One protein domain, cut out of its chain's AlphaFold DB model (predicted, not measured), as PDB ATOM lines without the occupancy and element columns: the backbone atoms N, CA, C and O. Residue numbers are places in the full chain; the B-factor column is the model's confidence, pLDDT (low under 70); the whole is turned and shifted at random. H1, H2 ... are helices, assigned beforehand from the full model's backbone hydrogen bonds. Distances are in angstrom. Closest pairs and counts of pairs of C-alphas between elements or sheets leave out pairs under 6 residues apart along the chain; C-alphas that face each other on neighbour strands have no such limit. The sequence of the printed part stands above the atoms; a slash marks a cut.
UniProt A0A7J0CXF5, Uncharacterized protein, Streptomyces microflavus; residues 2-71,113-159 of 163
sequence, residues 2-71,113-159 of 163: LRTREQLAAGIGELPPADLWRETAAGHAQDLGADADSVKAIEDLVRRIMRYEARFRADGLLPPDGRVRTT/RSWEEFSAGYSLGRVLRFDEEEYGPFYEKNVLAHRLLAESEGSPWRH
ATOM      1  N   LEU A   2      22.264 -21.930 -98.827       93.44
ATOM      2  CA  LEU A   2      22.880 -21.392-100.056       93.44
ATOM      3  C   LEU A   2      23.433 -19.971 -99.877       93.44
ATOM      4  O   LEU A   2      24.547 -19.695-100.300       93.44
ATOM      5  N   ARG A   3      22.712 -19.101 -99.152       92.44
ATOM      6  CA  ARG A   3      23.213 -17.763 -98.785       92.44
ATOM      7  C   ARG A   3      24.555 -17.835 -98.047       92.44
ATOM      8  O   ARG A   3      25.453 -17.076 -98.377       92.44
ATOM      9  N   THR A   4      24.690 -18.774 -97.109       93.12
ATOM     10  CA  THR A   4      25.935 -19.026 -96.367       93.12
ATOM     11  C   THR A   4      27.079 -19.374 -97.321       93.12
ATOM     12  O   THR A   4      28.151 -18.787 -97.222       93.12
ATOM     13  N   ARG A   5      26.838 -20.259 -98.303       95.75
ATOM     14  CA  ARG A   5      27.829 -20.599 -99.339       95.75
ATOM     15  C   ARG A   5      28.239 -19.385-100.166       95.75
ATOM     16  O   ARG A   5      29.425 -19.186-100.387       95.75
ATOM     17  N   GLU A   6      27.280 -18.582-100.623       94.81
ATOM     18  CA  GLU A   6      27.587 -17.414-101.457       94.81
ATOM     19  C   GLU A   6      28.307 -16.303-100.671       94.81
ATOM     20  O   GLU A   6      29.160 -15.625-101.234       94.81
ATOM     21  N   GLN A   7      28.029 -16.146 -99.373       93.81
ATOM     22  CA  GLN A   7      28.767 -15.226 -98.497       93.81
ATOM     23  C   GLN A   7      30.214 -15.681 -98.279       93.81
ATOM     24  O   GLN A   7      31.128 -14.873 -98.424       93.81
ATOM     25  N   LEU A   8      30.428 -16.972 -97.996       94.38
ATOM     26  CA  LEU A   8      31.771 -17.553 -97.913       94.38
ATOM     27  C   LEU A   8      32.525 -17.381 -99.234       94.38
ATOM     28  O   LEU A   8      33.669 -16.938 -99.235       94.38
ATOM     29  N   ALA A   9      31.863 -17.661-100.359       94.19
ATOM     30  CA  ALA A   9      32.480 -17.526-101.671       94.19
ATOM     31  C   ALA A   9      32.878 -16.081-101.992       94.19
ATOM     32  O   ALA A   9      33.943 -15.840-102.552       94.19
ATOM     33  N   ALA A  10      32.050 -15.106-101.608       93.12
ATOM     34  CA  ALA A  10      32.379 -13.693-101.763       93.12
ATOM     35  C   ALA A  10      33.548 -13.255-100.861       93.12
ATOM     36  O   ALA A  10      34.336 -12.409-101.271       93.12
ATOM     37  N   GLY A  11      33.663 -13.820 -99.655       92.81
ATOM     38  CA  GLY A  11      34.739 -13.499 -98.714       92.81
ATOM     39  C   GLY A  11      36.094 -14.105 -99.088       92.81
ATOM     40  O   GLY A  11      37.114 -13.445 -98.931       92.81
ATOM     41  N   ILE A  12      36.104 -15.344 -99.589       92.69
ATOM     42  CA  ILE A  12      37.333 -16.077 -99.949       92.69
ATOM     43  C   ILE A  12      37.744 -15.788-101.406       92.69
ATOM     44  O   ILE A  12      38.920 -15.854-101.747       92.69
ATOM     45  N   GLY A  13      36.788 -15.424-102.269       91.50
ATOM     46  CA  GLY A  13      37.010 -15.167-103.697       91.50
ATOM     47  C   GLY A  13      36.868 -16.405-104.591       91.50
ATOM     48  O   GLY A  13      36.966 -16.294-105.811       91.50
ATOM     49  N   GLU A  14      36.582 -17.570-104.012       92.25
ATOM     50  CA  GLU A  14      36.382 -18.843-104.712       92.25
ATOM     51  C   GLU A  14      35.267 -19.674-104.062       92.25
ATOM     52  O   GLU A  14      34.733 -19.313-103.015       92.25
ATOM     53  N   LEU A  15      34.859 -20.782-104.688       90.88
ATOM     54  CA  LEU A  15      33.843 -21.659-104.105       90.88
ATOM     55  C   LEU A  15      34.406 -22.337-102.840       90.88
ATOM     56  O   LEU A  15      35.423 -23.021-102.947       90.88
ATOM     57  N   PRO A  16      33.763 -22.209-101.664       93.31
ATOM     58  CA  PRO A  16      34.292 -22.805-100.448       93.31
ATOM     59  C   PRO A  16      34.278 -24.339-100.531       93.31
ATOM     60  O   PRO A  16      33.349 -24.914-101.116       93.31
ATOM     61  N   PRO A  17      35.239 -25.015 -99.877       93.44
ATOM     62  CA  PRO A  17      35.178 -26.453 -99.663       93.44
ATOM     63  C   PRO A  17      33.860 -26.875 -99.002       93.44
ATOM     64  O   PRO A  17      33.285 -26.149 -98.185       93.44
ATOM     65  N   ALA A  18      33.392 -28.078 -99.333       91.75
ATOM     66  CA  ALA A  18      32.121 -28.600 -98.837       91.75
ATOM     67  C   ALA A  18      32.064 -28.692 -97.304       91.75
ATOM     68  O   ALA A  18      31.011 -28.440 -96.720       91.75
ATOM     69  N   ASP A  19      33.184 -29.039 -96.667       93.12
ATOM     70  CA  ASP A  19      33.269 -29.139 -95.210       93.12
ATOM     71  C   ASP A  19      33.186 -27.757 -94.557       93.12
ATOM     72  O   ASP A  19      32.340 -27.563 -93.692       93.12
ATOM     73  N   LEU A  20      33.905 -26.754 -95.079       93.88
ATOM     74  CA  LEU A  20      33.811 -25.373 -94.594       93.88
ATOM     75  C   LEU A  20      32.381 -24.823 -94.700       93.88
ATOM     76  O   LEU A  20      31.880 -24.185 -93.772       93.88
ATOM     77  N   TRP A  21      31.699 -25.070 -95.822       94.88
ATOM     78  CA  TRP A  21      30.301 -24.662 -95.980       94.88
ATOM     79  C   TRP A  21      29.390 -25.347 -94.953       94.88
ATOM     80  O   TRP A  21      28.553 -24.682 -94.337       94.88
ATOM     81  N   ARG A  22      29.555 -26.660 -94.762       93.62
ATOM     82  CA  ARG A  22      28.760 -27.454 -93.822       93.62
ATOM     83  C   ARG A  22      28.969 -26.997 -92.383       93.62
ATOM     84  O   ARG A  22      27.986 -26.691 -91.718       93.62
ATOM     85  N   GLU A  23      30.220 -26.883 -91.953       92.44
ATOM     86  CA  GLU A  23      30.606 -26.443 -90.610       92.44
ATOM     87  C   GLU A  23      30.105 -25.029 -90.326       92.44
ATOM     88  O   GLU A  23      29.485 -24.795 -89.294       92.44
ATOM     89  N   THR A  24      30.268 -24.095 -91.269       93.56
ATOM     90  CA  THR A  24      29.776 -22.717 -91.097       93.56
ATOM     91  C   THR A  24      28.252 -22.677 -90.969       93.56
ATOM     92  O   THR A  24      27.702 -21.923 -90.169       93.56
ATOM     93  N   ALA A  25      27.540 -23.479 -91.764       91.12
ATOM     94  CA  ALA A  25      26.085 -23.521 -91.711       91.12
ATOM     95  C   ALA A  25      25.555 -24.194 -90.435       91.12
ATOM     96  O   ALA A  25      24.571 -23.718 -89.869       91.12
ATOM     97  N   ALA A  26      26.208 -25.269 -89.989       90.44
ATOM     98  CA  ALA A  26      25.913 -25.964 -88.742       90.44
ATOM     99  C   ALA A  26      26.216 -25.085 -87.519       90.44
ATOM    100  O   ALA A  26      25.353 -24.933 -86.656       90.44
ATOM    101  N   GLY A  27      27.385 -24.440 -87.489       89.50
ATOM    102  CA  GLY A  27      27.793 -23.525 -86.423       89.50
ATOM    103  C   GLY A  27      26.820 -22.360 -86.263       89.50
ATOM    104  O   GLY A  27      26.348 -22.104 -85.163       89.50
ATOM    105  N   HIS A  28      26.381 -21.747 -87.369       89.06
ATOM    106  CA  HIS A  28      25.374 -20.684 -87.301       89.06
ATOM    107  C   HIS A  28      24.041 -21.152 -86.693       89.06
ATOM    108  O   HIS A  28      23.366 -20.384 -86.016       89.06
ATOM    109  N   ALA A  29      23.637 -22.402 -86.929       87.62
ATOM    110  CA  ALA A  29      22.431 -22.949 -86.316       87.62
ATOM    111  C   ALA A  29      22.622 -23.234 -84.823       87.62
ATOM    112  O   ALA A  29      21.724 -22.941 -84.035       87.62
ATOM    113  N   GLN A  30      23.791 -23.744 -84.430       88.00
ATOM    114  CA  GLN A  30      24.155 -23.930 -83.022       88.00
ATOM    115  C   GLN A  30      24.160 -22.599 -82.263       88.00
ATOM    116  O   GLN A  30      23.582 -22.520 -81.182       88.00
ATOM    117  N   ASP A  31      24.715 -21.540 -82.858       90.81
ATOM    118  CA  ASP A  31      24.724 -20.187 -82.282       90.81
ATOM    119  C   ASP A  31      23.305 -19.635 -82.064       90.81
ATOM    120  O   ASP A  31      23.061 -18.860 -81.139       90.81
ATOM    121  N   LEU A  32      22.349 -20.053 -82.900       89.62
ATOM    122  CA  LEU A  32      20.926 -19.725 -82.771       89.62
ATOM    123  C   LEU A  32      20.169 -20.656 -81.805       89.62
ATOM    124  O   LEU A  32      18.953 -20.523 -81.662       89.62
ATOM    125  N   GLY A  33      20.863 -21.583 -81.138       90.56
ATOM    126  CA  GLY A  33      20.290 -22.508 -80.162       90.56
ATOM    127  C   GLY A  33      19.595 -23.727 -80.771       90.56
ATOM    128  O   GLY A  33      18.729 -24.309 -80.122       90.56
ATOM    129  N   ALA A  34      19.932 -24.109 -82.007       91.75
ATOM    130  CA  ALA A  34      19.391 -25.316 -82.626       91.75
ATOM    131  C   ALA A  34      19.865 -26.590 -81.900       91.75
ATOM    132  O   ALA A  34      21.023 -26.698 -81.493       91.75
ATOM    133  N   ASP A  35      18.972 -27.573 -81.776       93.69
ATOM    134  CA  ASP A  35      19.297 -28.887 -81.222       93.69
ATOM    135  C   ASP A  35      20.173 -29.734 -82.170       93.69
ATOM    136  O   ASP A  35      20.387 -29.410 -83.342       93.69
ATOM    137  N   ALA A  36      20.700 -30.845 -81.647       91.75
ATOM    138  CA  ALA A  36      21.599 -31.730 -82.387       91.75
ATOM    139  C   ALA A  36      20.955 -32.330 -83.651       91.75
ATOM    140  O   ALA A  36      21.638 -32.491 -84.666       91.75
ATOM    141  N   ASP A  37      19.652 -32.620 -83.617       93.94
ATOM    142  CA  ASP A  37      18.927 -33.180 -84.761       93.94
ATOM    143  C   ASP A  37      18.777 -32.142 -85.879       93.94
ATOM    144  O   ASP A  37      18.987 -32.447 -87.055       93.94
ATOM    145  N   SER A  38      18.504 -30.890 -85.518       91.38
ATOM    146  CA  SER A  38      18.428 -29.753 -86.434       91.38
ATOM    147  C   SER A  38      19.778 -29.458 -87.084       91.38
ATOM    148  O   SER A  38      19.849 -29.216 -88.292       91.38
ATOM    149  N   VAL A  39      20.867 -29.531 -86.312       91.50
ATOM    150  CA  VAL A  39      22.234 -29.395 -86.837       91.50
ATOM    151  C   VAL A  39      22.537 -30.510 -87.836       91.50
ATOM    152  O   VAL A  39      22.966 -30.231 -88.956       91.50
ATOM    153  N   LYS A  40      22.240 -31.764 -87.485       92.50
ATOM    154  CA  LYS A  40      22.416 -32.906 -88.390       92.50
ATOM    155  C   LYS A  40      21.596 -32.748 -89.675       92.50
ATOM    156  O   LYS A  40      22.118 -32.960 -90.768       92.50
ATOM    157  N   ALA A  41      20.343 -32.306 -89.567       92.25
ATOM    158  CA  ALA A  41      19.485 -32.050 -90.721       92.25
ATOM    159  C   ALA A  41      20.060 -30.965 -91.648       92.25
ATOM    160  O   ALA A  41      19.974 -31.078 -92.872       92.25
ATOM    161  N   ILE A  42      20.686 -29.929 -91.083       92.00
ATOM    162  CA  ILE A  42      21.387 -28.884 -91.838       92.00
ATOM    163  C   ILE A  42      22.578 -29.458 -92.603       92.00
ATOM    164  O   ILE A  42      22.752 -29.155 -93.787       92.00
ATOM    165  N   GLU A  43      23.379 -30.305 -91.961       92.12
ATOM    166  CA  GLU A  43      24.504 -30.956 -92.621       92.12
ATOM    167  C   GLU A  43      24.065 -31.875 -93.766       92.12
ATOM    168  O   GLU A  43      24.646 -31.859 -94.856       92.12
ATOM    169  N   ASP A  44      23.018 -32.662 -93.533       93.62
ATOM    170  CA  ASP A  44      22.479 -33.586 -94.525       93.62
ATOM    171  C   ASP A  44      21.840 -32.835 -95.695       93.62
ATOM    172  O   ASP A  44      22.004 -33.233 -96.853       93.62
ATOM    173  N   LEU A  45      21.229 -31.676 -95.431       94.31
ATOM    174  CA  LEU A  45      20.741 -30.775 -96.469       94.31
ATOM    175  C   LEU A  45      21.877 -30.238 -97.357       94.31
ATOM    176  O   LEU A  45      21.696 -30.169 -98.572       94.31
ATOM    177  N   VAL A  46      23.052 -29.904 -96.804       94.94
ATOM    178  CA  VAL A  46      24.230 -29.529 -97.620       94.94
ATOM    179  C   VAL A  46      24.603 -30.659 -98.569       94.94
ATOM    180  O   VAL A  46      24.740 -30.438 -99.775       94.94
ATOM    181  N   ARG A  47      24.730 -31.881 -98.038       95.00
ATOM    182  CA  ARG A  47      25.098 -33.062 -98.831       95.00
ATOM    183  C   ARG A  47      24.081 -33.327 -99.943       95.00
ATOM    184  O   ARG A  47      24.467 -33.580-101.084       95.00
ATOM    185  N   ARG A  48      22.790 -33.201 -99.632       96.25
ATOM    186  CA  ARG A  48      21.685 -33.370-100.583       96.25
ATOM    187  C   ARG A  48      21.698 -32.314-101.691       96.25
ATOM    188  O   ARG A  48      21.557 -32.658-102.861       96.25
ATOM    189  N   ILE A  49      21.950 -31.044-101.361       96.94
ATOM    190  CA  ILE A  49      22.116 -29.985-102.372       96.94
ATOM    191  C   ILE A  49      23.259 -30.331-103.331       96.94
ATOM    192  O   ILE A  49      23.078 -30.244-104.544       96.94
ATOM    193  N   MET A  50      24.411 -30.762-102.811       95.94
ATOM    194  CA  MET A  50      25.563 -31.107-103.648       95.94
ATOM    195  C   MET A  50      25.265 -32.261-104.611       95.94
ATOM    196  O   MET A  50      25.682 -32.211-105.768       95.94
ATOM    197  N   ARG A  51      24.532 -33.287-104.160       97.06
ATOM    198  CA  ARG A  51      24.131 -34.415-105.014       97.06
ATOM    199  C   ARG A  51      23.188 -33.974-106.133       97.06
ATOM    200  O   ARG A  51      23.439 -34.309-107.290       97.06
ATOM    201  N   TYR A  52      22.192 -33.138-105.834       98.00
ATOM    202  CA  TYR A  52      21.328 -32.569-106.873       98.00
ATOM    203  C   TYR A  52      22.082 -31.669-107.850       98.00
ATOM    204  O   TYR A  52      21.856 -31.773-109.049       98.00
ATOM    205  N   GLU A  53      22.995 -30.817-107.380       97.50
ATOM    206  CA  GLU A  53      23.808 -29.981-108.272       97.50
ATOM    207  C   GLU A  53      24.726 -30.826-109.163       97.50
ATOM    208  O   GLU A  53      24.866 -30.533-110.347       97.50
ATOM    209  N   ALA A  54      25.322 -31.903-108.640       97.19
ATOM    210  CA  ALA A  54      26.087 -32.848-109.452       97.19
ATOM    211  C   ALA A  54      25.211 -33.504-110.527       97.19
ATOM    212  O   ALA A  54      25.611 -33.572-111.690       97.19
ATOM    213  N   ARG A  55      23.994 -33.919-110.164       97.56
ATOM    214  CA  ARG A  55      23.047 -34.510-111.109       97.56
ATOM    215  C   ARG A  55      22.565 -33.502-112.158       97.56
ATOM    216  O   ARG A  55      22.573 -33.813-113.339       97.56
ATOM    217  N   PHE A  56      22.221 -32.275-111.763       98.25
ATOM    218  CA  PHE A  56      21.855 -31.203-112.695       98.25
ATOM    219  C   PHE A  56      22.957 -30.904-113.706       98.25
ATOM    220  O   PHE A  56      22.647 -30.632-114.859       98.25
ATOM    221  N   ARG A  57      24.229 -30.981-113.307       97.94
ATOM    222  CA  ARG A  57      25.349 -30.844-114.245       97.94
ATOM    223  C   ARG A  57      25.445 -32.022-115.208       97.94
ATOM    224  O   ARG A  57      25.626 -31.809-116.400       97.94
ATOM    225  N   ALA A  58      25.286 -33.246-114.705       97.44
ATOM    226  CA  ALA A  58      25.295 -34.447-115.538       97.44
ATOM    227  C   ALA A  58      24.162 -34.447-116.582       97.44
ATOM    228  O   ALA A  58      24.380 -34.854-117.719       97.44
ATOM    229  N   ASP A  59      22.984 -33.938-116.213       96.88
ATOM    230  CA  ASP A  59      21.791 -33.934-117.067       96.88
ATOM    231  C   ASP A  59      21.591 -32.613-117.848       96.88
ATOM    232  O   ASP A  59      20.592 -32.447-118.547       96.88
ATOM    233  N   GLY A  60      22.547 -31.677-117.767       95.44
ATOM    234  CA  GLY A  60      22.573 -30.443-118.564       95.44
ATOM    235  C   GLY A  60      21.685 -29.299-118.063       95.44
ATOM    236  O   GLY A  60      21.530 -28.305-118.762       95.44
ATOM    237  N   LEU A  61      21.123 -29.401-116.855       97.25
ATOM    238  CA  LEU A  61      20.366 -28.320-116.208       97.25
ATOM    239  C   LEU A  61      21.285 -27.224-115.629       97.25
ATOM    240  O   LEU A  61      20.875 -26.077-115.448       97.25
ATOM    241  N   LEU A  62      22.534 -27.576-115.321       98.12
ATOM    242  CA  LEU A  62      23.594 -26.646-114.935       98.12
ATOM    243  C   LEU A  62      24.804 -26.812-115.867       98.12
ATOM    244  O   LEU A  62      25.095 -27.933-116.284       98.12
ATOM    245  N   PRO A  63      25.571 -25.737-116.132       95.81
ATOM    246  CA  PRO A  63      26.871 -25.866-116.788       95.81
ATOM    247  C   PRO A  63      27.876 -26.623-115.891       95.81
ATOM    248  O   PRO A  63      27.648 -26.713-114.683       95.81
ATOM    249  N   PRO A  64      29.012 -27.122-116.421       94.44
ATOM    250  CA  PRO A  64      29.966 -27.964-115.678       94.44
ATOM    251  C   PRO A  64      30.463 -27.403-114.333       94.44
ATOM    252  O   PRO A  64      30.618 -28.159-113.373       94.44
ATOM    253  N   ASP A  65      30.625 -26.080-114.245       92.12
ATOM    254  CA  ASP A  65      31.028 -25.362-113.021       92.12
ATOM    255  C   ASP A  65      29.862 -24.574-112.389       92.12
ATOM    256  O   ASP A  65      30.032 -23.715-111.519       92.12
ATOM    257  N   GLY A  66      28.645 -24.840-112.864       94.62
ATOM    258  CA  GLY A  66      27.414 -24.211-112.421       94.62
ATOM    259  C   GLY A  66      26.979 -24.674-111.037       94.62
ATOM    260  O   GLY A  66      27.180 -25.821-110.640       94.62
ATOM    261  N   ARG A  67      26.315 -23.769-110.317       96.50
ATOM    262  CA  ARG A  67      25.714 -24.027-109.006       96.50
ATOM    263  C   ARG A  67      24.466 -23.174-108.812       96.50
ATOM    264  O   ARG A  67      24.334 -22.114-109.423       96.50
ATOM    265  N   VAL A  68      23.584 -23.592-107.913       97.94
ATOM    266  CA  VAL A  68      22.360 -22.864-107.573       97.94
ATOM    267  C   VAL A  68      22.632 -21.861-106.455       97.94
ATOM    268  O   VAL A  68      22.975 -22.232-105.337       97.94
ATOM    269  N   ARG A  69      22.454 -20.564-106.712       96.50
ATOM    270  CA  ARG A  69      22.717 -19.523-105.696       96.50
ATOM    271  C   ARG A  69      21.560 -19.326-104.720       96.50
ATOM    272  O   ARG A  69      21.759 -18.895-103.586       96.50
ATOM    273  N   THR A  70      20.343 -19.632-105.154       97.38
ATOM    274  CA  THR A  70      19.124 -19.433-104.373       97.38
ATOM    275  C   THR A  70      17.996 -20.325-104.885       97.38
ATOM    276  O   THR A  70      17.967 -20.674-106.060       97.38
ATOM    277  N   THR A  71      17.060 -20.687-104.009       97.62
ATOM    278  CA  THR A  71      15.866 -21.490-104.343       97.62
ATOM    279  C   THR A  71      14.569 -20.686-104.292       97.62
ATOM    280  O   THR A  71      13.488 -21.251-104.441       97.62
ATOM    281  N   ARG A 113      19.957 -14.090-112.494       95.69
ATOM    282  CA  ARG A 113      20.632 -13.305-113.547       95.69
ATOM    283  C   ARG A 113      20.304 -13.766-114.963       95.69
ATOM    284  O   ARG A 113      20.738 -13.138-115.922       95.69
ATOM    285  N   SER A 114      19.589 -14.875-115.092       96.31
ATOM    286  CA  SER A 114      19.223 -15.493-116.363       96.31
ATOM    287  C   SER A 114      18.019 -16.413-116.177       96.31
ATOM    288  O   SER A 114      17.667 -16.775-115.047       96.31
ATOM    289  N   TRP A 115      17.416 -16.823-117.292       97.31
ATOM    290  CA  TRP A 115      16.359 -17.827-117.289       97.31
ATOM    291  C   TRP A 115      16.855 -19.181-116.769       97.31
ATOM    292  O   TRP A 115      16.155 -19.844-116.003       97.31
ATOM    293  N   GLU A 116      18.079 -19.562-117.124       96.62
ATOM    294  CA  GLU A 116      18.724 -20.807-116.718       96.62
ATOM    295  C   GLU A 116      18.970 -20.824-115.206       96.62
ATOM    296  O   GLU A 116      18.652 -21.805-114.533       96.62
ATOM    297  N   GLU A 117      19.451 -19.712-114.638       97.06
ATOM    298  CA  GLU A 117      19.636 -19.586-113.190       97.06
ATOM    299  C   GLU A 117      18.296 -19.626-112.441       97.06
ATOM    300  O   GLU A 117      18.186 -20.309-111.420       97.06
ATOM    301  N   PHE A 118      17.263 -18.953-112.961       97.81
ATOM    302  CA  PHE A 118      15.899 -19.048-112.433       97.81
ATOM    303  C   PHE A 118      15.385 -20.494-112.450       97.81
ATOM    304  O   PHE A 118      14.854 -20.985-111.452       97.81
ATOM    305  N   SER A 119      15.582 -21.192-113.568       97.88
ATOM    306  CA  SER A 119      15.178 -22.583-113.739       97.88
ATOM    307  C   SER A 119      15.865 -23.511-112.745       97.88
ATOM    308  O   SER A 119      15.202 -24.337-112.115       97.88
ATOM    309  N   ALA A 120      17.174 -23.351-112.548       98.19
ATOM    310  CA  ALA A 120      17.935 -24.157-111.604       98.19
ATOM    311  C   ALA A 120      17.525 -23.888-110.152       98.19
ATOM    312  O   ALA A 120      17.332 -24.832-109.381       98.19
ATOM    313  N   GLY A 121      17.293 -22.620-109.796       97.94
ATOM    314  CA  GLY A 121      16.764 -22.234-108.487       97.94
ATOM    315  C   GLY A 121      15.382 -22.822-108.207       97.94
ATOM    316  O   GLY A 121      15.153 -23.400-107.140       97.94
ATOM    317  N   TYR A 122      14.472 -22.739-109.182       98.12
ATOM    318  CA  TYR A 122      13.143 -23.347-109.093       98.12
ATOM    319  C   TYR A 122      13.237 -24.868-108.934       98.12
ATOM    320  O   TYR A 122      12.588 -25.454-108.063       98.12
ATOM    321  N   SER A 123      14.067 -25.504-109.764       98.06
ATOM    322  CA  SER A 123      14.207 -26.956-109.823       98.06
ATOM    323  C   SER A 123      14.755 -27.518-108.521       98.06
ATOM    324  O   SER A 123      14.153 -28.437-107.966       98.06
ATOM    325  N   LEU A 124      15.829 -26.920-107.987       98.12
ATOM    326  CA  LEU A 124      16.400 -27.316-106.700       98.12
ATOM    327  C   LEU A 124      15.391 -27.131-105.560       98.12
ATOM    328  O   LEU A 124      15.184 -28.042-104.763       98.12
ATOM    329  N   GLY A 125      14.723 -25.973-105.500       97.31
ATOM    330  CA  GLY A 125      13.727 -25.698-104.463       97.31
ATOM    331  C   GLY A 125      12.579 -26.709-104.460       97.31
ATOM    332  O   GLY A 125      12.111 -27.111-103.394       97.31
ATOM    333  N   ARG A 126      12.163 -27.173-105.642       96.81
ATOM    334  CA  ARG A 126      11.128 -28.198-105.783       96.81
ATOM    335  C   ARG A 126      11.601 -29.570-105.309       96.81
ATOM    336  O   ARG A 126      10.913 -30.193-104.507       96.81
ATOM    337  N   VAL A 127      12.749 -30.048-105.791       97.19
ATOM    338  CA  VAL A 127      13.212 -31.417-105.484       97.19
ATOM    339  C   VAL A 127      13.584 -31.575-104.011       97.19
ATOM    340  O   VAL A 127      13.239 -32.582-103.400       97.19
ATOM    341  N   LEU A 128      14.150 -30.538-103.381       95.25
ATOM    342  CA  LEU A 128      14.440 -30.564-101.944       95.25
ATOM    343  C   LEU A 128      13.187 -30.794-101.085       95.25
ATOM    344  O   LEU A 128      13.291 -31.400-100.020       95.25
ATOM    345  N   ARG A 129      12.011 -30.353-101.549       91.81
ATOM    346  CA  ARG A 129      10.747 -30.513-100.819       91.81
ATOM    347  C   ARG A 129      10.003 -31.816-101.107       91.81
ATOM    348  O   ARG A 129       9.240 -32.227-100.245       91.81
ATOM    349  N   PHE A 130      10.157 -32.409-102.292       89.94
ATOM    350  CA  PHE A 130       9.238 -33.467-102.750       89.94
ATOM    351  C   PHE A 130       9.891 -34.718-103.332       89.94
ATOM    352  O   PHE A 130       9.182 -35.686-103.562       89.94
ATOM    353  N   ASP A 131      11.184 -34.694-103.644       90.81
ATOM    354  CA  ASP A 131      11.798 -35.756-104.455       90.81
ATOM    355  C   ASP A 131      12.604 -36.773-103.639       90.81
ATOM    356  O   ASP A 131      12.922 -37.827-104.158       90.81
ATOM    357  N   GLU A 132      12.964 -36.460-102.391       88.19
ATOM    358  CA  GLU A 132      13.683 -37.378-101.476       88.19
ATOM    359  C   GLU A 132      14.946 -38.061-102.051       88.19
ATOM    360  O   GLU A 132      15.414 -39.062-101.532       88.19
ATOM    361  N   GLU A 133      15.565 -37.461-103.074       88.81
ATOM    362  CA  GLU A 133      16.725 -38.000-103.814       88.81
ATOM    363  C   GLU A 133      16.439 -39.271-104.617       88.81
ATOM    364  O   GLU A 133      17.365 -39.969-105.026       88.81
ATOM    365  N   GLU A 134      15.166 -39.540-104.901       92.12
ATOM    366  CA  GLU A 134      14.745 -40.610-105.804       92.12
ATOM    367  C   GLU A 134      15.044 -40.273-107.271       92.12
ATOM    368  O   GLU A 134      15.097 -41.170-108.110       92.12
ATOM    369  N   TYR A 135      15.244 -38.985-107.588       92.69
ATOM    370  CA  TYR A 135      15.367 -38.474-108.958       92.69
ATOM    371  C   TYR A 135      14.167 -38.861-109.831       92.69
ATOM    372  O   TYR A 135      14.302 -39.115-111.026       92.69
ATOM    373  N   GLY A 136      12.989 -38.904-109.213       91.75
ATOM    374  CA  GLY A 136      11.760 -39.369-109.827       91.75
ATOM    375  C   GLY A 136      11.036 -38.276-110.622       91.75
ATOM    376  O   GLY A 136      11.640 -37.324-111.128       91.75
ATOM    377  N   PRO A 137       9.694 -38.338-110.709       94.94
ATOM    378  CA  PRO A 137       8.921 -37.456-111.581       94.94
ATOM    379  C   PRO A 137       9.082 -35.957-111.296       94.94
ATOM    380  O   PRO A 137       8.847 -35.137-112.185       94.94
ATOM    381  N   PHE A 138       9.422 -35.559-110.065       93.38
ATOM    382  CA  PHE A 138       9.682 -34.154-109.744       93.38
ATOM    383  C   PHE A 138      10.991 -33.670-110.363       93.38
ATOM    384  O   PHE A 138      11.017 -32.574-110.929       93.38
ATOM    385  N   TYR A 139      12.038 -34.488-110.286       96.44
ATOM    386  CA  TYR A 139      13.322 -34.238-110.920       96.44
ATOM    387  C   TYR A 139      13.217 -34.270-112.452       96.44
ATOM    388  O   TYR A 139      13.525 -33.273-113.109       96.44
ATOM    389  N   GLU A 140      12.700 -35.359-113.024       96.56
ATOM    390  CA  GLU A 140      12.621 -35.565-114.478       96.56
ATOM    391  C   GLU A 140      11.843 -34.447-115.180       96.56
ATOM    392  O   GLU A 140      12.281 -33.907-116.197       96.56
ATOM    393  N   LYS A 141      10.701 -34.034-114.608       96.31
ATOM    394  CA  LYS A 141       9.892 -32.939-115.165       96.31
ATOM    395  C   LYS A 141      10.629 -31.606-115.137       96.31
ATOM    396  O   LYS A 141      10.430 -30.801-116.043       96.31
ATOM    397  N   ASN A 142      11.445 -31.352-114.114       96.44
ATOM    398  CA  ASN A 142      12.237 -30.128-114.035       96.44
ATOM    399  C   ASN A 142      13.333 -30.111-115.109       96.44
ATOM    400  O   ASN A 142      13.464 -29.110-115.810       96.44
ATOM    401  N   VAL A 143      14.057 -31.222-115.289       96.94
ATOM    402  CA  VAL A 143      15.085 -31.356-116.339       96.94
ATOM    403  C   VAL A 143      14.472 -31.215-117.729       96.94
ATOM    404  O   VAL A 143      14.962 -30.434-118.543       96.94
ATOM    405  N   LEU A 144      13.356 -31.902-117.987       97.00
ATOM    406  CA  LEU A 144      12.654 -31.799-119.263       97.00
ATOM    407  C   LEU A 144      12.185 -30.365-119.540       97.00
ATOM    408  O   LEU A 144      12.410 -29.847-120.632       97.00
ATOM    409  N   ALA A 145      11.554 -29.711-118.560       96.50
ATOM    410  CA  ALA A 145      11.085 -28.338-118.717       96.50
ATOM    411  C   ALA A 145      12.245 -27.361-118.948       96.50
ATOM    412  O   ALA A 145      12.137 -26.499-119.817       96.50
ATOM    413  N   HIS A 146      13.353 -27.514-118.213       97.31
ATOM    414  CA  HIS A 146      14.562 -26.719-118.412       97.31
ATOM    415  C   HIS A 146      15.076 -26.849-119.845       97.31
ATOM    416  O   HIS A 146      15.215 -25.843-120.532       97.31
ATOM    417  N   ARG A 147      15.278 -28.086-120.316       95.75
ATOM    418  CA  ARG A 147      15.763 -28.365-121.672       95.75
ATOM    419  C   ARG A 147      14.854 -27.750-122.732       95.75
ATOM    420  O   ARG A 147      15.323 -27.024-123.602       95.75
ATOM    421  N   LEU A 148      13.546 -28.001-122.648       95.94
ATOM    422  CA  LEU A 148      12.585 -27.479-123.623       95.94
ATOM    423  C   LEU A 148      12.592 -25.950-123.670       95.94
ATOM    424  O   LEU A 148      12.508 -25.372-124.749       95.94
ATOM    425  N   LEU A 149      12.701 -25.292-122.516       96.31
ATOM    426  CA  LEU A 149      12.710 -23.837-122.445       96.31
ATOM    427  C   LEU A 149      14.070 -23.231-122.831       96.31
ATOM    428  O   LEU A 149      14.096 -22.141-123.390       96.31
ATOM    429  N   ALA A 150      15.194 -23.900-122.602       93.88
ATOM    430  CA  ALA A 150      16.506 -23.380-122.993       93.88
ATOM    431  C   ALA A 150      16.816 -23.611-124.487       93.88
ATOM    432  O   ALA A 150      17.370 -22.741-125.168       93.88
ATOM    433  N   GLU A 151      16.440 -24.775-125.020       92.56
ATOM    434  CA  GLU A 151      16.941 -25.258-126.311       92.56
ATOM    435  C   GLU A 151      15.931 -25.128-127.459       92.56
ATOM    436  O   GLU A 151      16.343 -24.925-128.599       92.56
ATOM    437  N   SER A 152      14.621 -25.221-127.192       93.56
ATOM    438  CA  SER A 152      13.609 -25.220-128.262       93.56
ATOM    439  C   SER A 152      13.594 -23.898-129.027       93.56
ATOM    440  O   SER A 152      13.512 -22.833-128.412       93.56
ATOM    441  N   GLU A 153      13.586 -23.958-130.363       91.06
ATOM    442  CA  GLU A 153      13.508 -22.768-131.220       91.06
ATOM    443  C   GLU A 153      12.315 -21.887-130.863       91.06
ATOM    444  O   GLU A 153      12.485 -20.685-130.729       91.06
ATOM    445  N   GLY A 154      11.137 -22.473-130.626       92.12
ATOM    446  CA  GLY A 154       9.918 -21.742-130.266       92.12
ATOM    447  C   GLY A 154       9.860 -21.265-128.811       92.12
ATOM    448  O   GLY A 154       8.820 -20.771-128.375       92.12
ATOM    449  N   SER A 155      10.927 -21.442-128.029       94.69
ATOM    450  CA  SER A 155      10.904 -21.118-126.606       94.69
ATOM    451  C   SER A 155      10.781 -19.611-126.352       94.69
ATOM    452  O   SER A 155      11.502 -18.814-126.965       94.69
ATOM    453  N   PRO A 156       9.955 -19.186-125.376       93.25
ATOM    454  CA  PRO A 156       9.924 -17.795-124.944       93.25
ATOM    455  C   PRO A 156      11.265 -17.317-124.372       93.25
ATOM    456  O   PRO A 156      11.573 -16.140-124.514       93.25
ATOM    457  N   TRP A 157      12.097 -18.177-123.771       94.50
ATOM    458  CA  TRP A 157      13.378 -17.742-123.183       94.50
ATOM    459  C   TRP A 157      14.401 -17.302-124.231       94.50
ATOM    460  O   TRP A 157      15.265 -16.480-123.937       94.50
ATOM    461  N   ARG A 158      14.265 -17.787-125.470       92.25
ATOM    462  CA  ARG A 158      15.096 -17.352-126.602       92.25
ATOM    463  C   ARG A 158      14.642 -16.020-127.198       92.25
ATOM    464  O   ARG A 158      15.433 -15.342-127.844       92.25
ATOM    465  N   HIS A 159      13.384 -15.641-126.975       92.75
ATOM    466  CA  HIS A 159      12.759 -14.464-127.587       92.75
ATOM    467  C   HIS A 159      12.494 -13.322-126.600       92.75
ATOM    468  O   HIS A 159      12.358 -12.170-127.007       92.75
TER     469      HIS A 159
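This is residues 2 to 71 and 113 to 159 of the 163 residues of an uncharacterized protein of Streptomyces microflavus (UniProt A0A7J0CXF5). The long helix H3 is a beam that joins two helical groups, with H2 folded back along its first half and the side-by-side hairpin of H4 and H5 set at a slant to it farther along. H1 stands steeply across the first part of H2, and the small H6 makes a corner beyond the end of H5, where residues 151 to 156 stick out. The 117 printed residues have six named helices, in the order H1 to H6 along the chain, and no named strand: the class is all helix. The whole is compact, with a radius of gyration of the C-alphas of 15.6 A, yet elongated in outline, spanning 51 by 32 by 21 A.

H3, residues 36 to 58, touches H2, residues 18 to 31, with residues 38 to 46 alone; the closest C-alphas are those of Ala 26 and Val 39, 5.4 A apart. The two form a helical hairpin, at a shallow tilt of 31 degrees, opposite ways. H1, residues 2 to 12, touches residues 21 to 25 of H2 at a steep tilt of 66 degrees, opposite ways, closest at the C-alphas of Arg 5 and Trp 21, 5.8 A apart. H1 and H3 are apart. H3 touches H4, residues 115 to 130, with residues 48 to 52 alone, at a steep tilt of 46 degrees, opposite ways; the closest C-alphas are those of Tyr 52 and Leu 124, 7.2 A apart. H4 and H5, residues 137 to 151, form a second helical hairpin, at a shallow tilt of 5 degrees, opposite ways, with the C-alphas of Ser 123 and Asn 142 closest, 5.6 A apart. The helix packing is part aligned, part crossed: some touching pairs are at a shallow tilt, others at a steep one. H3 and H5 are close but not clearly touching, with the C-alphas of Phe 56 and Val 143 closest, 7.7 A apart. H5 and H6, residues 156 to 159, touch only at the corner, closest at the C-alphas of Leu 149 and Trp 157, 6.2 A apart. Every O i to N i+4 pair is within hydrogen-bond range in H1, H2, H3 and H5, and 11 of 12 are in H4; H6 is too short for such a pair.

H3 is the longest helix, 33.5 A from C-alpha 36 at (21.599, -31.730, -82.387) to C-alpha 58. H4 measures 22.5 A, H5 20.7 A, H2 20.0 A, H1 15.4 A and H6 5.1 A. H1 begins with C-alpha 2 at (22.880, -21.392, -100.056), and H6 ends with C-alpha 159 at (12.759, -14.464, -127.587).

The C-alphas of Gly 33 and Glu 153 are the two farthest apart, at 51.5 A. Residues 72 to 112 are not printed, and C-alphas 71 and 113 are 13.2 A apart across this cut, which falls in the link from H3 to H4. Of the links that are printed whole, H1 to H2, H2 to H3 and H5 to H6 are tight, and H4 to H5 is short. Residues 59 to 71 hold no named element. The mean pLDDT of the printed part is 94.3, and no printed residue is under 70.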